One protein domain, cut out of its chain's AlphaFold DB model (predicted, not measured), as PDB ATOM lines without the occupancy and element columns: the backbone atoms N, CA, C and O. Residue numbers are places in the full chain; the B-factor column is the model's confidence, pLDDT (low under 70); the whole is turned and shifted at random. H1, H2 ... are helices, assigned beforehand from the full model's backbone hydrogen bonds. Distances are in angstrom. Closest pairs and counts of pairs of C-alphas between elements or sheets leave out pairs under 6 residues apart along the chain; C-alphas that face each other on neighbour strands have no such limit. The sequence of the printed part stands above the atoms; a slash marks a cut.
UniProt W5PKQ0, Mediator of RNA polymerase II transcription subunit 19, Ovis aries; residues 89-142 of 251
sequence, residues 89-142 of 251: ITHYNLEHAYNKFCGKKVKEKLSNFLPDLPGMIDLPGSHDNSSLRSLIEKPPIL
ATOM      1  N   ILE A  89     141.656  74.928 177.948       93.94
ATOM      2  CA  ILE A  89     141.359  76.308 178.351       93.94
ATOM      3  C   ILE A  89     140.225  76.306 179.377       93.94
ATOM      4  O   ILE A  89     140.342  76.956 180.411       93.94
ATOM      5  N   THR A  90     139.160  75.548 179.116       94.69
ATOM      6  CA  THR A  90     138.029  75.411 180.041       94.69
ATOM      7  C   THR A  90     138.407  74.556 181.248       94.69
ATOM      8  O   THR A  90     138.117  74.946 182.370       94.69
ATOM      9  N   HIS A  91     139.127  73.446 181.051       94.62
ATOM     10  CA  HIS A  91     139.532  72.540 182.135       94.62
ATOM     11  C   HIS A  91     140.374  73.234 183.220       94.62
ATOM     12  O   HIS A  91     140.209  72.958 184.404       94.62
ATOM     13  N   TYR A  92     141.261  74.157 182.830       94.75
ATOM     14  CA  TYR A  92     142.073  74.945 183.765       94.75
ATOM     15  C   TYR A  92     141.504  76.350 184.042       94.75
ATOM     16  O   TYR A  92     142.207  77.193 184.600       94.75
ATOM     17  N   ASN A  93     140.251  76.630 183.652       95.44
ATOM     18  CA  ASN A  93     139.576  77.923 183.839       95.44
ATOM     19  C   ASN A  93     140.359  79.133 183.279       95.44
ATOM     20  O   ASN A  93     140.303  80.248 183.803       95.44
ATOM     21  N   LEU A  94     141.088  78.935 182.181       95.19
ATOM     22  CA  LEU A  94     141.912  79.948 181.516       95.19
ATOM     23  C   LEU A  94     141.131  80.782 180.486       95.19
ATOM     24  O   LEU A  94     141.721  81.615 179.796       95.19
ATOM     25  N   GLU A  95     139.813  80.598 180.375       94.00
ATOM     26  CA  GLU A  95     138.958  81.285 179.394       94.00
ATOM     27  C   GLU A  95     139.063  82.805 179.492       94.00
ATOM     28  O   GLU A  95     139.177  83.497 178.477       94.00
ATOM     29  N   HIS A  96     139.096  83.346 180.711       93.25
ATOM     30  CA  HIS A  96     139.214  84.788 180.887       93.25
ATOM     31  C   HIS A  96     140.569  85.318 180.385       93.25
ATOM     32  O   HIS A  96     140.606  86.339 179.690       93.25
ATOM     33  N   ALA A  97     141.667  84.617 180.683       91.25
ATOM     34  CA  ALA A  97     143.006  84.985 180.230       91.25
ATOM     35  C   ALA A  97     143.132  84.869 178.702       91.25
ATOM     36  O   ALA A  97     143.620  85.795 178.050       91.25
ATOM     37  N   TYR A  98     142.611  83.786 178.120       91.19
ATOM     38  CA  TYR A  98     142.575  83.591 176.672       91.19
ATOM     39  C   TYR A  98     141.805  84.720 175.973       91.19
ATOM     40  O   TYR A  98     142.314  85.339 175.038       91.19
ATOM     41  N   ASN A  99     140.616  85.066 176.464       91.44
ATOM     42  CA  ASN A  99     139.815  86.144 175.884       91.44
ATOM     43  C   ASN A  99     140.488  87.517 176.018       91.44
ATOM     44  O   ASN A  99     140.399  88.344 175.107       91.44
ATOM     45  N   LYS A 100     141.185  87.761 177.134       88.31
ATOM     46  CA  LYS A 100     141.869  89.030 177.400       88.31
ATOM     47  C   LYS A 100     143.108  89.223 176.521       88.31
ATOM     48  O   LYS A 100     143.297  90.319 175.999       88.31
ATOM     49  N   PHE A 101     143.921  88.180 176.345       85.06
ATOM     50  CA  PHE A 101     145.250  88.300 175.733       85.06
ATOM     51  C   PHE A 101     145.373  87.665 174.340       85.06
ATOM     52  O   PHE A 101     146.147  88.155 173.523       85.06
ATOM     53  N   CYS A 102     144.593  86.626 174.026       84.19
ATOM     54  CA  CYS A 102     144.650  85.910 172.742       84.19
ATOM     55  C   CYS A 102     143.499  86.268 171.789       84.19
ATOM     56  O   CYS A 102     143.626  86.083 170.579       84.19
ATOM     57  N   GLY A 103     142.394  86.827 172.299       80.50
ATOM     58  CA  GLY A 103     141.241  87.232 171.481       80.50
ATOM     59  C   GLY A 103     141.518  88.406 170.529       80.50
ATOM     60  O   GLY A 103     140.724  88.688 169.631       80.50
ATOM     61  N   LYS A 104     142.641  89.112 170.703       80.75
ATOM     62  CA  LYS A 104     143.045  90.269 169.894       80.75
ATOM     63  C   LYS A 104     144.535  90.157 169.576       80.75
ATOM     64  O   LYS A 104     145.315  89.721 170.413       80.75
ATOM     65  N   LYS A 105     144.959  90.592 168.383       72.88
ATOM     66  CA  LYS A 105     146.391  90.763 168.082       72.88
ATOM     67  C   LYS A 105     146.922  91.930 168.908       72.88
ATOM     68  O   LYS A 105     146.822  93.083 168.493       72.88
ATOM     69  N   VAL A 106     147.444  91.628 170.087       69.94
ATOM     70  CA  VAL A 106     148.004  92.613 171.004       69.94
ATOM     71  C   VAL A 106     149.494  92.763 170.704       69.94
ATOM     72  O   VAL A 106     150.278  91.839 170.895       69.94
ATOM     73  N   LYS A 107     149.888  93.936 170.199       67.50
ATOM     74  CA  LYS A 107     151.285  94.384 170.224       67.50
ATOM     75  C   LYS A 107     151.415  95.390 171.359       67.50
ATOM     76  O   LYS A 107     151.429  96.598 171.128       67.50
ATOM     77  N   GLU A 108     151.408  94.880 172.581       83.06
ATOM     78  CA  GLU A 108     151.636  95.694 173.767       83.06
ATOM     79  C   GLU A 108     153.125  95.991 173.898       83.06
ATOM     80  O   GLU A 108     153.976  95.110 173.780       83.06
ATOM     81  N   LYS A 109     153.424  97.276 174.068       85.12
ATOM     82  CA  LYS A 109     154.763  97.744 174.396       85.12
ATOM     83  C   LYS A 109     154.936  97.732 175.910       85.12
ATOM     84  O   LYS A 109     153.938  97.825 176.627       85.12
ATOM     85  N   LEU A 110     156.175  97.662 176.396       84.56
ATOM     86  CA  LEU A 110     156.446  97.691 177.837       84.56
ATOM     87  C   LEU A 110     155.929  98.997 178.463       84.56
ATOM     88  O   LEU A 110     155.401  98.985 179.573       84.56
ATOM     89  N   SER A 111     155.949 100.084 177.691       85.62
ATOM     90  CA  SER A 111     155.345 101.369 178.046       85.62
ATOM     91  C   SER A 111     153.875 101.317 178.435       85.62
ATOM     92  O   SER A 111     153.426 102.154 179.208       85.62
ATOM     93  N   ASN A 112     153.111 100.347 177.930       87.75
ATOM     94  CA  ASN A 112     151.698 100.220 178.282       87.75
ATOM     95  C   ASN A 112     151.506  99.710 179.719       87.75
ATOM     96  O   ASN A 112     150.460  99.954 180.313       87.75
ATOM     97  N   PHE A 113     152.504  99.010 180.265       88.31
ATOM     98  CA  PHE A 113     152.497  98.485 181.632       88.31
ATOM     99  C   PHE A 113     153.223  99.397 182.622       88.31
ATOM    100  O   PHE A 113     153.000  99.284 183.823       88.31
ATOM    101  N   LEU A 114     154.078 100.296 182.124       89.69
ATOM    102  CA  LEU A 114     154.864 101.238 182.920       89.69
ATOM    103  C   LEU A 114     154.583 102.688 182.474       89.69
ATOM    104  O   LEU A 114     155.489 103.359 181.976       89.69
ATOM    105  N   PRO A 115     153.335 103.176 182.608       86.00
ATOM    106  CA  PRO A 115     152.948 104.499 182.112       86.00
ATOM    107  C   PRO A 115     153.636 105.649 182.857       86.00
ATOM    108  O   PRO A 115     153.894 106.693 182.261       86.00
ATOM    109  N   ASP A 116     153.962 105.449 184.135       86.81
ATOM    110  CA  ASP A 116     154.540 106.483 184.999       86.81
ATOM    111  C   ASP A 116     156.075 106.481 184.994       86.81
ATOM    112  O   ASP A 116     156.698 107.306 185.664       86.81
ATOM    113  N   LEU A 117     156.705 105.559 184.254       86.19
ATOM    114  CA  LEU A 117     158.157 105.455 184.205       86.19
ATOM    115  C   LEU A 117     158.705 106.329 183.063       86.19
ATOM    116  O   LEU A 117     158.473 106.023 181.889       86.19
ATOM    117  N   PRO A 118     159.433 107.419 183.362       83.00
ATOM    118  CA  PRO A 118     160.041 108.235 182.322       83.00
ATOM    119  C   PRO A 118     161.165 107.464 181.611       83.00
ATOM    120  O   PRO A 118     161.868 106.657 182.218       83.00
ATOM    121  N   GLY A 119     161.373 107.754 180.325       81.06
ATOM    122  CA  GLY A 119     162.485 107.215 179.532       81.06
ATOM    123  C   GLY A 119     162.068 106.280 178.392       81.06
ATOM    124  O   GLY A 119     160.891 106.054 178.118       81.06
ATOM    125  N   MET A 120     163.063 105.753 177.673       81.75
ATOM    126  CA  MET A 120     162.864 104.841 176.539       81.75
ATOM    127  C   MET A 120     162.836 103.381 177.001       81.75
ATOM    128  O   MET A 120     163.768 102.617 176.766       81.75
ATOM    129  N   ILE A 121     161.748 102.995 177.655       84.50
ATOM    130  CA  ILE A 121     161.589 101.662 178.262       84.50
ATOM    131  C   ILE A 121     161.260 100.552 177.254       84.50
ATOM    132  O   ILE A 121     161.360  99.375 177.570       84.50
ATOM    133  N   ASP A 122     160.909 100.908 176.019       84.75
ATOM    134  CA  ASP A 122     160.594  99.942 174.959       84.75
ATOM    135  C   ASP A 122     161.825  99.448 174.183       84.75
ATOM    136  O   ASP A 122     161.688  98.709 173.202       84.75
ATOM    137  N   LEU A 123     163.028  99.889 174.557       82.56
ATOM    138  CA  LEU A 123     164.254  99.432 173.914       82.56
ATOM    139  C   LEU A 123     164.558  97.982 174.326       82.56
ATOM    140  O   LEU A 123     164.488  97.653 175.509       82.56
ATOM    141  N   PRO A 124     164.909  97.097 173.377       76.69
ATOM    142  CA  PRO A 124     165.269  95.727 173.711       76.69
ATOM    143  C   PRO A 124     166.576  95.699 174.517       76.69
ATOM    144  O   PRO A 124     167.615  96.142 174.027       76.69
ATOM    145  N   GLY A 125     166.544  95.103 175.714       68.38
ATOM    146  CA  GLY A 125     167.708  94.932 176.607       68.38
ATOM    147  C   GLY A 125     168.778  93.948 176.108       68.38
ATOM    148  O   GLY A 125     169.606  93.466 176.872       68.38
ATOM    149  N   SER A 126     168.728  93.571 174.826       66.56
ATOM    150  CA  SER A 126     169.772  92.794 174.153       66.56
ATOM    151  C   SER A 126     170.865  93.678 173.549       66.56
ATOM    152  O   SER A 126     171.876  93.151 173.099       66.56
ATOM    153  N   HIS A 127     170.666  94.998 173.474       65.25
ATOM    154  CA  HIS A 127     171.625  95.907 172.839       65.25
ATOM    155  C   HIS A 127     172.824  96.241 173.748       65.25
ATOM    156  O   HIS A 127     173.881  96.625 173.262       65.25
ATOM    157  N   ASP A 128     172.691  96.063 175.057       68.00
ATOM    158  CA  ASP A 128     173.626  96.560 176.069       68.00
ATOM    159  C   ASP A 128     174.233  95.456 176.954       68.00
ATOM    160  O   ASP A 128     174.906  95.762 177.935       68.00
ATOM    161  N   ASN A 129     174.035  94.171 176.613       66.19
ATOM    162  CA  ASN A 129     174.498  92.999 177.385       66.19
ATOM    163  C   ASN A 129     174.092  93.015 178.878       66.19
ATOM    164  O   ASN A 129     174.638  92.257 179.676       66.19
ATOM    165  N   SER A 130     173.121  93.847 179.260       69.44
ATOM    166  CA  SER A 130     172.654  94.028 180.640       69.44
ATOM    167  C   SER A 130     171.456  93.133 180.985       69.44
ATOM    168  O   SER A 130     170.878  93.226 182.067       69.44
ATOM    169  N   SER A 131     171.060  92.254 180.060       81.19
ATOM    170  CA  SER A 131     169.874  91.415 180.209       81.19
ATOM    171  C   SER A 131     169.977  90.479 181.413       81.19
ATOM    172  O   SER A 131     170.969  89.766 181.580       81.19
ATOM    173  N   LEU A 132     168.888  90.380 182.183       85.81
ATOM    174  CA  LEU A 132     168.726  89.401 183.266       85.81
ATOM    175  C   LEU A 132     169.021  87.968 182.806       85.81
ATOM    176  O   LEU A 132     169.543  87.173 183.580       85.81
ATOM    177  N   ARG A 133     168.750  87.650 181.533       85.75
ATOM    178  CA  ARG A 133     169.125  86.365 180.922       85.75
ATOM    179  C   ARG A 133     170.617  86.081 181.056       85.75
ATOM    180  O   ARG A 133     170.964  84.990 181.480       85.75
ATOM    181  N   SER A 134     171.482  87.056 180.770       86.38
ATOM    182  CA  SER A 134     172.934  86.874 180.881       86.38
ATOM    183  C   SER A 134     173.363  86.624 182.323       86.38
ATOM    184  O   SER A 134     174.285  85.850 182.549       86.38
ATOM    185  N   LEU A 135     172.699  87.259 183.292       85.69
ATOM    186  CA  LEU A 135     172.977  87.057 184.713       85.69
ATOM    187  C   LEU A 135     172.524  85.671 185.194       85.69
ATOM    188  O   LEU A 135     173.181  85.072 186.034       85.69
ATOM    189  N   ILE A 136     171.413  85.155 184.662       87.75
ATOM    190  CA  ILE A 136     170.901  83.815 184.987       87.75
ATOM    191  C   ILE A 136     171.759  82.731 184.327       87.75
ATOM    192  O   ILE A 136     172.098  81.739 184.964       87.75
ATOM    193  N   GLU A 137     172.100  82.907 183.051       87.62
ATOM    194  CA  GLU A 137     172.879  81.936 182.272       87.62
ATOM    195  C   GLU A 137     174.345  81.893 182.719       87.62
ATOM    196  O   GLU A 137     174.977  80.838 182.707       87.62
ATOM    197  N   LYS A 138     174.886  83.040 183.131       86.00
ATOM    198  CA  LYS A 138     176.225  83.176 183.699       86.00
ATOM    199  C   LYS A 138     176.109  83.899 185.036       86.00
ATOM    200  O   LYS A 138     176.379  85.104 185.088       86.00
ATOM    201  N   PRO A 139     175.712  83.185 186.107       82.38
ATOM    202  CA  PRO A 139     175.696  83.780 187.428       82.38
ATOM    203  C   PRO A 139     177.106  84.291 187.721       82.38
ATOM    204  O   PRO A 139     178.077  83.550 187.527       82.38
ATOM    205  N   PRO A 140     177.254  85.558 188.139       79.25
ATOM    206  CA  PRO A 140     178.531  86.050 188.607       79.25
ATOM    207  C   PRO A 140     179.025  85.087 189.674       79.25
ATOM    208  O   PRO A 140     178.247  84.674 190.537       79.25
ATOM    209  N   ILE A 141     180.296  84.707 189.599       77.12
ATOM    210  CA  ILE A 141     180.904  83.789 190.560       77.12
ATOM    211  C   ILE A 141     181.080  84.560 191.876       77.12
ATOM    212  O   ILE A 141     182.168  85.016 192.213       77.12
ATOM    213  N   LEU A 142     179.982  84.788 192.593       68.38
ATOM    214  CA  LEU A 142     179.975  85.306 193.948       68.38
ATOM    215  C   LEU A 142     179.938  84.103 194.885       68.38
ATOM    216  O   LEU A 142     178.904  83.473 195.076       68.38
TER     217      LEU A 142
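What this domain is: This is residues 89 to 142 of the 251 residues of the protein "Mediator of RNA polymerase II transcription subunit 19" of Ovis aries (UniProt W5PKQ0). With little regular structure, the printed part is an open, winding strand of backbone, shaped like a wide U: two short helices, H1 and H2, stand in its two arms, and the long unnamed stretch of residues 102 to 131 winds between them. The 54 printed residues hold two named helices, H1 then H2, and no named strand; the class is all helix, with only 13 residues in named elements. The whole is extended, with a radius of gyration of the C-alphas of 16.8 A, and spans 45 by 30 by 18 A.

Where its parts are: H1, the longest helix, is residues 95 to 101, 10.1 A from C-alpha 95 at (138.958, 81.285, 179.394) to C-alpha 101. H2 is residues 132 to 137, 8.6 A long, and ends at C-alpha 137 at (172.879, 81.936, 182.272).

How they stand to each other: H1 and H2 are apart, with no C-alpha of the one within 8 A of the other. In both, every O i to N i+4 pair is within hydrogen-bond range.

The domain as a whole: The C-alphas farthest apart, those of Thr 90 and Leu 142, are 45.3 A apart. The printed part has no cut, and the 30-residue link from H1 to H2 is long. Confidence is under 70 at residues 106 to 107, 125 to 130 and 142.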